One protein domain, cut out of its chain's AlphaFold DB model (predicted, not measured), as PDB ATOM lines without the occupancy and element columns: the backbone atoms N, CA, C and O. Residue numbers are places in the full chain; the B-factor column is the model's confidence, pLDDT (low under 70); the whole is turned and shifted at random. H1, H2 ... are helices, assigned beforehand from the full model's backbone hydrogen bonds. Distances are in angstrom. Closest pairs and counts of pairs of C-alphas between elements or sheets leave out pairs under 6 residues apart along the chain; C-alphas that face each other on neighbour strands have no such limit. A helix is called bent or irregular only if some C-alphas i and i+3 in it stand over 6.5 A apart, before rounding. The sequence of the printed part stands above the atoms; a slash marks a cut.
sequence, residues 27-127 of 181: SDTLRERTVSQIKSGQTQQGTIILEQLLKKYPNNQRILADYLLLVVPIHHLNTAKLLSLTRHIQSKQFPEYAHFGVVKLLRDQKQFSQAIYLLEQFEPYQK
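What this domain is: This is residues 27 to 127 of the 181 residues of an uncharacterized protein of Acinetobacter defluvii (UniProt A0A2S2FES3). H3 lies in the middle of the domain, with the helical hairpin of H1 and H2 packed on one side of it and the hairpin of H5 and H6 joined to its other side through H5. The short H4 lies near both H3 and H5, and H6 and H1 are at opposite ends of the row. The printed part has 101 residues with six named helices, H1 to H6 in chain order, and no named strand; the class is all helix. It is compact, with a radius of gyration of the C-alphas of 13.0 A, and rounded, spanning 33 by 26 by 23 A.

Where its parts are: H1 is residues 27 to 39, 18.3 A long, beginning at C-alpha 27 at (95.626, 97.672, 70.282). H2 is residues 43 to 56, 19.9 A. H3 is residues 61 to 75, 20.1 A, from C-alpha 61 at (95.866, 109.241, 67.583); it is neither bent nor irregular, but only just: C-alphas 70 and 73 are 6.5 A apart. H4 is residues 79 to 86, 10.5 A. H5 is residues 96 to 108, 19.6 A, and is irregular, with C-alphas 97 and 100 7.5 A apart. H6 is residues 112 to 125, 20.5 A, and is irregular, with C-alphas 121 and 124 7.1 A apart; it ends at C-alpha 125 at (87.229, 121.238, 70.650).

How they stand to each other: H1, H2 and H3 form an up and down bundle, each helix running against the one before it. H1 and H2 touch as a hairpin at a shallow tilt of 24 degrees, the closest C-alphas being those of Thr 34 and Gly 46, 5.2 A apart. H2 and H3, also a hairpin, touch at a steep tilt of 41 degrees, closest at the C-alphas of Thr 47 and Val 71, 5.7 A. H1 touches H3 at the C-alphas of Arg 31 and Ile 63, 6.8 A. H3 is the hub, and it also touches H5, closest at the C-alphas of Ala 65 and Ala 98, 5.9 A, with an only just steep tilt of 36 degrees, the same way. H4 is close but not clearly touching H3, with the C-alphas of Leu 64 and Leu 85 7.7 A apart. H5 and H6 are a hairpin and touch at a shallow tilt of 13 degrees, closest at the C-alphas of Val 103 and Ala 115, 4.9 A. H3 and H6 are apart. Every O i to N i+4 pair is within hydrogen-bond range in H1, H2 and H4, against 8 of 11 in H3, 7 of 9 in H5 and 8 of 10 in H6.

The domain as a whole: The C-alphas farthest apart are those of Gln 45 and Lys 127, 36.3 A. The printed part has no cut and no long link; H4 to H5, with 9 residues between, is short and the other links are tight. The mean pLDDT of the printed part is 94.5, and no printed residue is under 70.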
ATOM      1  N   SER A  27      94.700  96.556  70.062       80.81
ATOM      2  CA  SER A  27      95.626  97.672  70.282       80.81
ATOM      3  C   SER A  27      95.131  98.618  71.380       80.81
ATOM      4  O   SER A  27      95.930  99.080  72.191       80.81
ATOM      5  N   ASP A  28      93.815  98.821  71.473       87.00
ATOM      6  CA  ASP A  28      93.172  99.672  72.470       87.00
ATOM      7  C   ASP A  28      93.264  99.086  73.886       87.00
ATOM      8  O   ASP A  28      93.685  99.774  74.815       87.00
ATOM      9  N   THR A  29      92.973  97.791  74.037       89.62
ATOM     10  CA  THR A  29      93.070  97.094  75.333       89.62
ATOM     11  C   THR A  29      94.516  97.054  75.837       89.62
ATOM     12  O   THR A  29      94.787  97.288  77.019       89.62
ATOM     13  N   LEU A  30      95.469  96.773  74.939       92.69
ATOM     14  CA  LEU A  30      96.890  96.757  75.286       92.69
ATOM     15  C   LEU A  30      97.383  98.157  75.666       92.69
ATOM     16  O   LEU A  30      98.080  98.296  76.671       92.69
ATOM     17  N   ARG A  31      96.990  99.192  74.916       95.38
ATOM     18  CA  ARG A  31      97.287 100.593  75.242       95.38
ATOM     19  C   ARG A  31      96.795 100.943  76.643       95.38
ATOM     20  O   ARG A  31      97.586 101.414  77.449       95.38
ATOM     21  N   GLU A  32      95.526 100.695  76.956       93.94
ATOM     22  CA  GLU A  32      94.934 101.081  78.246       93.94
ATOM     23  C   GLU A  32      95.617 100.400  79.433       93.94
ATOM     24  O   GLU A  32      95.948 101.056  80.426       93.94
ATOM     25  N   ARG A  33      95.916  99.102  79.306       93.44
ATOM     26  CA  ARG A  33      96.718  98.382  80.304       93.44
ATOM     27  C   ARG A  33      98.091  99.028  80.477       93.44
ATOM     28  O   ARG A  33      98.517  99.248  81.606       93.44
ATOM     29  N   THR A  34      98.748  99.362  79.371       93.06
ATOM     30  CA  THR A  34     100.082  99.972  79.374       93.06
ATOM     31  C   THR A  34     100.073 101.344  80.050       93.06
ATOM     32  O   THR A  34     100.920 101.621  80.896       93.06
ATOM     33  N   VAL A  35      99.079 102.186  79.753       94.44
ATOM     34  CA  VAL A  35      98.887 103.487  80.413       94.44
ATOM     35  C   VAL A  35      98.719 103.313  81.922       94.44
ATOM     36  O   VAL A  35      99.346 104.036  82.696       94.44
ATOM     37  N   SER A  36      97.906 102.345  82.349       93.06
ATOM     38  CA  SER A  36      97.712 102.035  83.769       93.06
ATOM     39  C   SER A  36      99.016 101.594  84.447       93.06
ATOM     40  O   SER A  36      99.351 102.086  85.522       93.06
ATOM     41  N   GLN A  37      99.803 100.742  83.783       91.25
ATOM     42  CA  GLN A  37     101.109 100.289  84.271       91.25
ATOM     43  C   GLN A  37     102.112 101.436  84.436       91.25
ATOM     44  O   GLN A  37     102.793 101.514  85.455       91.25
ATOM     45  N   ILE A  38     102.190 102.356  83.471       91.25
ATOM     46  CA  ILE A  38     103.080 103.520  83.591       91.25
ATOM     47  C   ILE A  38     102.658 104.384  84.781       91.25
ATOM     48  O   ILE A  38     103.501 104.779  85.583       91.25
ATOM     49  N   LYS A  39     101.351 104.634  84.935       89.56
ATOM     50  CA  LYS A  39     100.812 105.429  86.049       89.56
ATOM     51  C   LYS A  39     101.033 104.779  87.418       89.56
ATOM     52  O   LYS A  39     101.111 105.501  88.405       89.56
ATOM     53  N   SER A  40     101.160 103.453  87.488       91.50
ATOM     54  CA  SER A  40     101.491 102.723  88.720       91.50
ATOM     55  C   SER A  40     102.997 102.549  88.961       91.50
ATOM     56  O   SER A  40     103.388 101.863  89.902       91.50
ATOM     57  N   GLY A  41     103.849 103.176  88.142       88.50
ATOM     58  CA  GLY A  41     105.305 103.193  88.317       88.50
ATOM     59  C   GLY A  41     106.068 102.129  87.521       88.50
ATOM     60  O   GLY A  41     107.295 102.089  87.583       88.50
ATOM     61  N   GLN A  42     105.396 101.295  86.719       89.69
ATOM     62  CA  GLN A  42     106.043 100.321  85.821       89.69
ATOM     63  C   GLN A  42     106.493 100.985  84.507       89.69
ATOM     64  O   GLN A  42     106.143 100.567  83.401       89.69
ATOM     65  N   THR A  43     107.267 102.061  84.630       89.50
ATOM     66  CA  THR A  43     107.569 102.994  83.543       89.50
ATOM     67  C   THR A  43     108.385 102.374  82.410       89.50
ATOM     68  O   THR A  43     108.035 102.552  81.249       89.50
ATOM     69  N   GLN A  44     109.447 101.620  82.717       89.12
ATOM     70  CA  GLN A  44     110.357 101.085  81.693       89.12
ATOM     71  C   GLN A  44     109.645 100.137  80.720       89.12
ATOM     72  O   GLN A  44     109.692 100.335  79.505       89.12
ATOM     73  N   GLN A  45     108.938  99.135  81.252       88.88
ATOM     74  CA  GLN A  45     108.196  98.178  80.434       88.88
ATOM     75  C   GLN A  45     107.065  98.869  79.665       88.88
ATOM     76  O   GLN A  45     106.851  98.587  78.486       88.88
ATOM     77  N   GLY A  46     106.363  99.799  80.319       90.88
ATOM     78  CA  GLY A  46     105.283 100.544  79.693       90.88
ATOM     79  C   GLY A  46     105.749 101.411  78.521       90.88
ATOM     80  O   GLY A  46     105.108 101.411  77.469       90.88
ATOM     81  N   THR A  47     106.902 102.076  78.649       92.06
ATOM     82  CA  THR A  47     107.515 102.822  77.544       92.06
ATOM     83  C   THR A  47     107.793 101.917  76.348       92.06
ATOM     84  O   THR A  47     107.406 102.255  75.229       92.06
ATOM     85  N   ILE A  48     108.433 100.763  76.569       93.31
ATOM     86  CA  ILE A  48     108.788  99.835  75.484       93.31
ATOM     87  C   ILE A  48     107.529  99.404  74.720       93.31
ATOM     88  O   ILE A  48     107.525  99.380  73.486       93.31
ATOM     89  N   ILE A  49     106.441  99.105  75.435       94.38
ATOM     90  CA  ILE A  49     105.177  98.702  74.812       94.38
ATOM     91  C   ILE A  49     104.557  99.861  74.018       94.38
ATOM     92  O   ILE A  49     104.145  99.650  72.876       94.38
ATOM     93  N   LEU A  50     104.519 101.084  74.562       94.56
ATOM     94  CA  LEU A  50     104.000 102.248  73.829       94.56
ATOM     95  C   LEU A  50     104.831 102.569  72.580       94.56
ATOM     96  O   LEU A  50     104.263 102.902  71.542       94.56
ATOM     97  N   GLU A  51     106.155 102.414  72.632       94.25
ATOM     98  CA  GLU A  51     107.018 102.566  71.456       94.25
ATOM     99  C   GLU A  51     106.692 101.551  70.359       94.25
ATOM    100  O   GLU A  51     106.616 101.904  69.179       94.25
ATOM    101  N   GLN A  52     106.488 100.287  70.731       95.38
ATOM    102  CA  GLN A  52     106.112  99.234  69.788       95.38
ATOM    103  C   GLN A  52     104.717  99.471  69.203       95.38
ATOM    104  O   GLN A  52     104.521  99.321  67.995       95.38
ATOM    105  N   LEU A  53     103.762  99.883  70.039       95.62
ATOM    106  CA  LEU A  53     102.413 100.238  69.613       95.62
ATOM    107  C   LEU A  53     102.426 101.397  68.616       95.62
ATOM    108  O   LEU A  53     101.780 101.296  67.576       95.62
ATOM    109  N   LEU A  54     103.198 102.454  68.880       95.75
ATOM    110  CA  LEU A  54     103.308 103.596  67.974       95.75
ATOM    111  C   LEU A  54     103.945 103.201  66.636       95.75
ATOM    112  O   LEU A  54     103.476 103.633  65.585       95.75
ATOM    113  N   LYS A  55     104.970 102.339  66.647       94.94
ATOM    114  CA  LYS A  55     105.578 101.806  65.413       94.94
ATOM    115  C   LYS A  55     104.590 100.971  64.596       94.94
ATOM    116  O   LYS A  55     104.591 101.056  63.372       94.94
ATOM    117  N   LYS A  56     103.761 100.158  65.258       95.19
ATOM    118  CA  LYS A  56     102.799  99.261  64.599       95.19
ATOM    119  C   LYS A  56     101.544  99.988  64.109       95.19
ATOM    120  O   LYS A  56     100.986  99.611  63.083       95.19
ATOM    121  N   TYR A  57     101.110 101.023  64.825       94.25
ATOM    122  CA  TYR A  57      99.888 101.779  64.547       94.25
ATOM    123  C   TYR A  57     100.165 103.295  64.510       94.25
ATOM    124  O   TYR A  57      99.609 104.040  65.321       94.25
ATOM    125  N   PRO A  58     100.986 103.788  63.563       92.81
ATOM    126  CA  PRO A  58     101.457 105.179  63.554       92.81
ATOM    127  C   PRO A  58     100.340 106.217  63.375       92.81
ATOM    128  O   PRO A  58     100.498 107.368  63.767       92.81
ATOM    129  N   ASN A  59      99.196 105.810  62.818       93.12
ATOM    130  CA  ASN A  59      98.046 106.688  62.592       93.12
ATOM    131  C   ASN A  59      97.049 106.698  63.766       93.12
ATOM    132  O   ASN A  59      96.081 107.457  63.736       93.12
ATOM    133  N   ASN A  60      97.244 105.860  64.793       95.56
ATOM    134  CA  ASN A  60      96.345 105.809  65.943       95.56
ATOM    135  C   ASN A  60      96.620 106.996  66.880       95.56
ATOM    136  O   ASN A  60      97.590 107.011  67.638       95.56
ATOM    137  N   GLN A  61      95.723 107.983  66.848       96.75
ATOM    138  CA  GLN A  61      95.866 109.241  67.583       96.75
ATOM    139  C   GLN A  61      95.879 109.067  69.111       96.75
ATOM    140  O   GLN A  61      96.520 109.852  69.802       96.75
ATOM    141  N   ARG A  62      95.229 108.024  69.651       97.25
ATOM    142  CA  ARG A  62      95.270 107.712  71.091       97.25
ATOM    143  C   ARG A  62      96.632 107.171  71.513       97.25
ATOM    144  O   ARG A  62      97.175 107.604  72.519       97.25
ATOM    145  N   ILE A  63      97.210 106.272  70.711       97.25
ATOM    146  CA  ILE A  63      98.567 105.760  70.953       97.25
ATOM    147  C   ILE A  63      99.588 106.900  70.851       97.25
ATOM    148  O   ILE A  63     100.459 107.013  71.708       97.25
ATOM    149  N   LEU A  64      99.456 107.775  69.845       98.00
ATOM    150  CA  LEU A  64     100.295 108.968  69.718       98.00
ATOM    151  C   LEU A  64     100.171 109.884  70.944       98.00
ATOM    152  O   LEU A  64     101.186 110.328  71.474       98.00
ATOM    153  N   ALA A  65      98.948 110.144  71.413       98.25
ATOM    154  CA  ALA A  65      98.697 110.962  72.594       98.25
ATOM    155  C   ALA A  65      99.348 110.388  73.855       98.25
ATOM    156  O   ALA A  65     100.087 111.094  74.539       98.25
ATOM    157  N   ASP A  66      99.128 109.104  74.139       97.81
ATOM    158  CA  ASP A  66      99.704 108.449  75.314       97.81
ATOM    159  C   ASP A  66     101.230 108.408  75.237       97.81
ATOM    160  O   ASP A  66     101.906 108.667  76.228       97.81
ATOM    161  N   TYR A  67     101.790 108.162  74.050       96.88
ATOM    162  CA  TYR A  67     103.232 108.224  73.836       96.88
ATOM    163  C   TYR A  67     103.795 109.621  74.135       96.88
ATOM    164  O   TYR A  67     104.756 109.752  74.896       96.88
ATOM    165  N   LEU A  68     103.179 110.671  73.579       97.12
ATOM    166  CA  LEU A  68     103.600 112.056  73.800       97.12
ATOM    167  C   LEU A  68     103.505 112.463  75.276       97.12
ATOM    168  O   LEU A  68     104.391 113.158  75.759       97.12
ATOM    169  N   LEU A  69     102.471 112.026  75.999       96.06
ATOM    170  CA  LEU A  69     102.265 112.418  77.396       96.06
ATOM    171  C   LEU A  69     103.036 111.578  78.414       96.06
ATOM    172  O   LEU A  69     103.362 112.088  79.482       96.06
ATOM    173  N   LEU A  70     103.288 110.301  78.129       94.69
ATOM    174  CA  LEU A  70     103.837 109.371  79.119       94.69
ATOM    175  C   LEU A  70     105.292 109.009  78.854       94.69
ATOM    176  O   LEU A  70     106.029 108.767  79.800       94.69
ATOM    177  N   VAL A  71     105.722 108.969  77.592       92.50
ATOM    178  CA  VAL A  71     107.079 108.528  77.240       92.50
ATOM    179  C   VAL A  71     108.016 109.713  77.049       92.50
ATOM    180  O   VAL A  71     109.126 109.729  77.585       92.50
ATOM    181  N   VAL A  72     107.587 110.726  76.295       92.38
ATOM    182  CA  VAL A  72     108.458 111.858  75.937       92.38
ATOM    183  C   VAL A  72     108.990 112.632  77.149       92.38
ATOM    184  O   VAL A  72     110.185 112.941  77.130       92.38
ATOM    185  N   PRO A  73     108.199 112.905  78.207       87.62
ATOM    186  CA  PRO A  73     108.708 113.600  79.391       87.62
ATOM    187  C   PRO A  73     109.800 112.832  80.146       87.62
ATOM    188  O   PRO A  73     110.557 113.438  80.891       87.62
ATOM    189  N   ILE A  74     109.885 111.512  79.954       86.62
ATOM    190  CA  ILE A  74     110.812 110.626  80.673       86.62
ATOM    191  C   ILE A  74     112.119 110.468  79.900       86.62
ATOM    192  O   ILE A  74     113.202 110.503  80.476       86.62
ATOM    193  N   HIS A  75     112.024 110.301  78.579       84.19
ATOM    194  CA  HIS A  75     113.182 110.024  77.726       84.19
ATOM    195  C   HIS A  75     113.765 111.262  77.039       84.19
ATOM    196  O   HIS A  75     114.777 111.133  76.357       84.19
ATOM    197  N   HIS A  76     113.133 112.431  77.192       78.81
ATOM    198  CA  HIS A  76     113.531 113.696  76.568       78.81
ATOM    199  C   HIS A  76     113.874 113.539  75.078       78.81
ATOM    200  O   HIS A  76     115.033 113.584  74.664       78.81
ATOM    201  N   LEU A  77     112.844 113.357  74.244       86.19
ATOM    202  CA  LEU A  77     113.049 113.314  72.796       86.19
ATOM    203  C   LEU A  77     113.696 114.606  72.295       86.19
ATOM    204  O   LEU A  77     113.301 115.704  72.691       86.19
ATOM    205  N   ASN A  78     114.622 114.459  71.345       90.75
ATOM    206  CA  ASN A  78     115.136 115.607  70.616       90.75
ATOM    207  C   ASN A  78     114.002 116.344  69.882       90.75
ATOM    208  O   ASN A  78     112.984 115.758  69.488       90.75
ATOM    209  N   THR A  79     114.213 117.639  69.672       92.38
ATOM    210  CA  THR A  79     113.212 118.542  69.104       92.38
ATOM    211  C   THR A  79     112.746 118.096  67.721       92.38
ATOM    212  O   THR A  79     111.550 118.105  67.451       92.38
ATOM    213  N   ALA A  80     113.650 117.627  66.856       94.94
ATOM    214  CA  ALA A  80     113.288 117.180  65.510       94.94
ATOM    215  C   ALA A  80     112.286 116.012  65.534       94.94
ATOM    216  O   ALA A  80     111.307 116.010  64.785       94.94
ATOM    217  N   LYS A  81     112.490 115.036  66.425       94.00
ATOM    218  CA  LYS A  81     111.589 113.892  66.576       94.00
ATOM    219  C   LYS A  81     110.264 114.302  67.211       94.00
ATOM    220  O   LYS A  81     109.228 113.844  66.732       94.00
ATOM    221  N   LEU A  82     110.275 115.184  68.217       95.25
ATOM    222  CA  LEU A  82     109.037 115.732  68.783       95.25
ATOM    223  C   LEU A  82     108.209 116.432  67.698       95.25
ATOM    224  O   LEU A  82     107.048 116.085  67.501       95.25
ATOM    225  N   LEU A  83     108.825 117.347  66.946       96.19
ATOM    226  CA  LEU A  83     108.165 118.069  65.858       96.19
ATOM    227  C   LEU A  83     107.672 117.129  64.754       96.19
ATOM    228  O   LEU A  83     106.633 117.368  64.143       96.19
ATOM    229  N   SER A  84     108.392 116.039  64.481       95.69
ATOM    230  CA  SER A  84     107.906 115.035  63.539       95.69
ATOM    231  C   SER A  84     106.639 114.351  64.039       95.69
ATOM    232  O   SER A  84     105.703 114.208  63.263       95.69
ATOM    233  N   LEU A  85     106.588 113.960  65.313       96.56
ATOM    234  CA  LEU A  85     105.418 113.314  65.907       96.56
ATOM    235  C   LEU A  85     104.211 114.254  65.967       96.56
ATOM    236  O   LEU A  85     103.110 113.855  65.595       96.56
ATOM    237  N   THR A  86     104.405 115.510  66.374       96.88
ATOM    238  CA  THR A  86     103.296 116.466  66.506       96.88
ATOM    239  C   THR A  86     102.705 116.890  65.162       96.88
ATOM    240  O   THR A  86     101.523 117.213  65.104       96.88
ATOM    241  N   ARG A  87     103.461 116.812  64.056       95.75
ATOM    242  CA  ARG A  87     102.920 117.018  62.696       95.75
ATOM    243  C   ARG A  87     101.906 115.954  62.263       95.75
ATOM    244  O   ARG A  87     101.122 116.217  61.359       95.75
ATOM    245  N   HIS A  88     101.911 114.773  62.881       95.88
ATOM    246  CA  HIS A  88     100.942 113.707  62.594       95.88
ATOM    247  C   HIS A  88      99.652 113.816  63.420       95.88
ATOM    248  O   HIS A  88      98.769 112.961  63.296       95.88
ATOM    249  N   ILE A  89      99.529 114.851  64.257       98.19
ATOM    250  CA  ILE A  89      98.320 115.089  65.038       98.19
ATOM    251  C   ILE A  89      97.184 115.507  64.108       98.19
ATOM    252  O   ILE A  89      97.293 116.450  63.329       98.19
ATOM    253  N   GLN A  90      96.061 114.810  64.240       97.50
ATOM    254  CA  GLN A  90      94.811 115.129  63.567       97.50
ATOM    255  C   GLN A  90      93.821 115.638  64.609       97.50
ATOM    256  O   GLN A  90      93.160 114.843  65.269       97.50
ATOM    257  N   SER A  91      93.692 116.956  64.761       95.62
ATOM    258  CA  SER A  91      93.003 117.579  65.906       95.62
ATOM    259  C   SER A  91      91.562 117.120  66.142       95.62
ATOM    260  O   SER A  91      91.110 117.110  67.277       95.62
ATOM    261  N   LYS A  92      90.847 116.684  65.095       95.62
ATOM    262  CA  LYS A  92      89.489 116.120  65.213       95.62
ATOM    263  C   LYS A  92      89.451 114.736  65.874       95.62
ATOM    264  O   LYS A  92      88.436 114.355  66.446       95.62
ATOM    265  N   GLN A  93      90.515 113.957  65.711       96.44
ATOM    266  CA  GLN A  93      90.628 112.572  66.177       96.44
ATOM    267  C   GLN A  93      91.584 112.433  67.366       96.44
ATOM    268  O   GLN A  93      91.592 111.402  68.041       96.44
ATOM    269  N   PHE A  94      92.406 113.451  67.608       97.94
ATOM    270  CA  PHE A  94      93.292 113.514  68.752       97.94
ATOM    271  C   PHE A  94      92.470 113.631  70.040       97.94
ATOM    272  O   PHE A  94      91.475 114.357  70.067       97.94
ATOM    273  N   PRO A  95      92.803 112.867  71.091       96.88
ATOM    274  CA  PRO A  95      91.964 112.823  72.271       96.88
ATOM    275  C   PRO A  95      92.106 114.092  73.115       96.88
ATOM    276  O   PRO A  95      93.214 114.520  73.444       96.88
ATOM    277  N   GLU A  96      90.966 114.632  73.550       95.81
ATOM    278  CA  GLU A  96      90.882 115.919  74.254       95.81
ATOM    279  C   GLU A  96      91.768 115.990  75.507       95.81
ATOM    280  O   GLU A  96      92.414 117.011  75.751       95.81
ATOM    281  N   TYR A  97      91.882 114.879  76.249       95.75
ATOM    282  CA  TYR A  97      92.716 114.793  77.456       95.75
ATOM    283  C   TYR A  97      94.189 115.140  77.205       95.75
ATOM    284  O   TYR A  97      94.905 115.500  78.139       95.75
ATOM    285  N   ALA A  98      94.659 115.023  75.959       97.75
ATOM    286  CA  ALA A  98      96.045 115.256  75.592       97.75
ATOM    287  C   ALA A  98      96.320 116.651  75.025       97.75
ATOM    288  O   ALA A  98      97.488 117.027  74.919       97.75
ATOM    289  N   HIS A  99      95.289 117.438  74.698       98.00
ATOM    290  CA  HIS A  99      95.447 118.698  73.964       98.00
ATOM    291  C   HIS A  99      96.407 119.654  74.682       98.00
ATOM    292  O   HIS A  99      97.469 119.998  74.160       98.00
ATOM    293  N   PHE A 100      96.088 120.029  75.924       98.25
ATOM    294  CA  PHE A 100      96.931 120.948  76.692       98.25
ATOM    295  C   PHE A 100      98.282 120.344  77.074       98.25
ATOM    296  O   PHE A 100      99.272 121.069  77.121       98.25
ATOM    297  N   GLY A 101      98.338 119.035  77.334       97.56
ATOM    298  CA  GLY A 101      99.581 118.360  77.703       97.56
ATOM    299  C   GLY A 101     100.618 118.409  76.582       97.56
ATOM    300  O   GLY A 101     101.764 118.769  76.829       97.56
ATOM    301  N   VAL A 102     100.213 118.150  75.337       98.00
ATOM    302  CA  VAL A 102     101.127 118.212  74.183       98.00
ATOM    303  C   VAL A 102     101.524 119.648  73.839       98.00
ATOM    304  O   VAL A 102     102.676 119.901  73.490       98.00
ATOM    305  N   VAL A 103     100.612 120.615  73.982       98.50
ATOM    306  CA  VAL A 103     100.957 122.038  73.811       98.50
ATOM    307  C   VAL A 103     102.000 122.470  74.850       98.50
ATOM    308  O   VAL A 103     102.988 123.110  74.494       98.50
ATOM    309  N   LYS A 104     101.825 122.078  76.120       97.62
ATOM    310  CA  LYS A 104     102.813 122.324  77.182       97.62
ATOM    311  C   LYS A 104     104.139 121.619  76.896       97.62
ATOM    312  O   LYS A 104     105.176 122.246  77.025       97.62
ATOM    313  N   LEU A 105     104.115 120.388  76.392       96.19
ATOM    314  CA  LEU A 105     105.329 119.674  75.994       96.19
ATOM    315  C   LEU A 105     106.142 120.441  74.933       96.19
ATOM    316  O   LEU A 105     107.363 120.533  75.035       96.19
ATOM    317  N   LEU A 106     105.480 121.020  73.924       97.62
ATOM    318  CA  LEU A 106     106.138 121.870  72.921       97.62
ATOM    319  C   LEU A 106     106.677 123.170  73.534       97.62
ATOM    320  O   LEU A 106     107.799 123.574  73.223       97.62
ATOM    321  N   ARG A 107     105.901 123.800  74.423       97.56
ATOM    322  CA  ARG A 107     106.316 124.989  75.182       97.56
ATOM    323  C   ARG A 107     107.570 124.723  76.015       97.56
ATOM    324  O   ARG A 107     108.500 125.520  75.966       97.56
ATOM    325  N   ASP A 108     107.619 123.599  76.723       95.19
ATOM    326  CA  ASP A 108     108.748 123.219  77.578       95.19
ATOM    327  C   ASP A 108     110.030 123.012  76.750       95.19
ATOM    328  O   ASP A 108     111.135 123.302  77.209       95.19
ATOM    329  N   GLN A 109     109.890 122.609  75.480       94.69
ATOM    330  CA  GLN A 109     110.981 122.559  74.498       94.69
ATOM    331  C   GLN A 109     111.219 123.882  73.745       94.69
ATOM    332  O   GLN A 109     111.935 123.906  72.739       94.69
ATOM    333  N   LYS A 110     110.620 124.989  74.201       96.50
ATOM    334  CA  LYS A 110     110.696 126.331  73.595       96.50
ATOM    335  C   LYS A 110     110.228 126.392  72.135       96.50
ATOM    336  O   LYS A 110     110.590 127.306  71.400       96.50
ATOM    337  N   GLN A 111     109.406 125.437  71.697       97.75
ATOM    338  CA  GLN A 111     108.805 125.414  70.360       97.75
ATOM    339  C   GLN A 111     107.504 126.226  70.361       97.75
ATOM    340  O   GLN A 111     106.419 125.696  70.117       97.75
ATOM    341  N   PHE A 112     107.599 127.514  70.707       98.38
ATOM    342  CA  PHE A 112     106.430 128.347  71.002       98.38
ATOM    343  C   PHE A 112     105.510 128.521  69.792       98.38
ATOM    344  O   PHE A 112     104.305 128.330  69.919       98.38
ATOM    345  N   SER A 113     106.059 128.791  68.605       98.06
ATOM    346  CA  SER A 113     105.264 128.917  67.376       98.06
ATOM    347  C   SER A 113     104.470 127.645  67.059       98.06
ATOM    348  O   SER A 113     103.303 127.718  66.679       98.06
ATOM    349  N   GLN A 114     105.060 126.464  67.262       98.44
ATOM    350  CA  GLN A 114     104.378 125.185  67.056       98.44
ATOM    351  C   GLN A 114     103.356 124.894  68.156       98.44
ATOM    352  O   GLN A 114     102.294 124.347  67.862       98.44
ATOM    353  N   ALA A 115     103.641 125.277  69.402       98.75
ATOM    354  CA  ALA A 115     102.687 125.185  70.501       98.75
ATOM    355  C   ALA A 115     101.450 126.067  70.247       98.75
ATOM    356  O   ALA A 115     100.330 125.597  70.439       98.75
ATOM    357  N   ILE A 116     101.644 127.301  69.762       98.69
ATOM    358  CA  ILE A 116     100.566 128.225  69.370       98.69
ATOM    359  C   ILE A 116      99.726 127.606  68.258       98.69
ATOM    360  O   ILE A 116      98.523 127.432  68.441       98.69
ATOM    361  N   TYR A 117     100.365 127.205  67.153       98.38
ATOM    362  CA  TYR A 117      99.676 126.588  66.021       98.38
ATOM    363  C   TYR A 117      98.819 125.403  66.472       98.38
ATOM    364  O   TYR A 117      97.637 125.317  66.148       98.38
ATOM    365  N   LEU A 118      99.393 124.497  67.267       98.50
ATOM    366  CA  LEU A 118      98.682 123.313  67.725       98.50
ATOM    367  C   LEU A 118      97.522 123.659  68.674       98.50
ATOM    368  O   LEU A 118      96.447 123.070  68.562       98.50
ATOM    369  N   LEU A 119      97.705 124.630  69.574       98.56
ATOM    370  CA  LEU A 119      96.645 125.097  70.468       98.56
ATOM    371  C   LEU A 119      95.463 125.691  69.691       98.56
ATOM    372  O   LEU A 119      94.316 125.403  70.027       98.56
ATOM    373  N   GLU A 120      95.727 126.461  68.636       98.00
ATOM    374  CA  GLU A 120      94.688 126.996  67.746       98.00
ATOM    375  C   GLU A 120      93.925 125.880  67.023       98.00
ATOM    376  O   GLU A 120      92.705 125.946  66.898       98.00
ATOM    377  N   GLN A 121      94.605 124.802  66.617       98.06
ATOM    378  CA  GLN A 121      93.923 123.645  66.029       98.06
ATOM    379  C   GLN A 121      93.041 122.891  67.040       98.06
ATOM    380  O   GLN A 121      92.068 122.242  66.648       98.06
ATOM    381  N   PHE A 122      93.374 122.937  68.332       98.31
ATOM    382  CA  PHE A 122      92.608 122.283  69.395       98.31
ATOM    383  C   PHE A 122      91.451 123.121  69.936       98.31
ATOM    384  O   PHE A 122      90.479 122.555  70.434       98.31
ATOM    385  N   GLU A 123      91.532 124.444  69.845       97.06
ATOM    386  CA  GLU A 123      90.564 125.382  70.417       97.06
ATOM    387  C   GLU A 123      89.092 125.113  70.044       97.06
ATOM    388  O   GLU A 123      88.256 125.165  70.954       97.06
ATOM    389  N   PRO A 124      88.728 124.740  68.796       96.69
ATOM    390  CA  PRO A 124      87.340 124.410  68.452       96.69
ATOM    391  C   PRO A 124      86.740 123.263  69.281       96.69
ATOM    392  O   PRO A 124      85.518 123.181  69.435       96.69
ATOM    393  N   TYR A 125      87.594 122.393  69.828       96.25
ATOM    394  CA  TYR A 125      87.229 121.238  70.650       96.25
ATOM    395  C   TYR A 125      87.289 121.534  72.157       96.25
ATOM    396  O   TYR A 125      87.030 120.648  72.954       96.25
ATOM    397  N   GLN A 126      87.602 122.771  72.563       95.62
ATOM    398  CA  GLN A 126      87.840 123.165  73.960       95.62
ATOM    399  C   GLN A 126      86.785 124.157  74.476       95.62
ATOM    400  O   GLN A 126      87.083 125.072  75.246       95.62
ATOM    401  N   LYS A 127      85.525 124.020  74.043       91.38
ATOM    402  CA  LYS A 127      84.443 124.982  74.350       91.38
ATOM    403  C   LYS A 127      84.195 125.176  75.848       91.38
ATOM    404  O   LYS A 127      83.837 126.268  76.266       91.38
TER     405      LYS A 127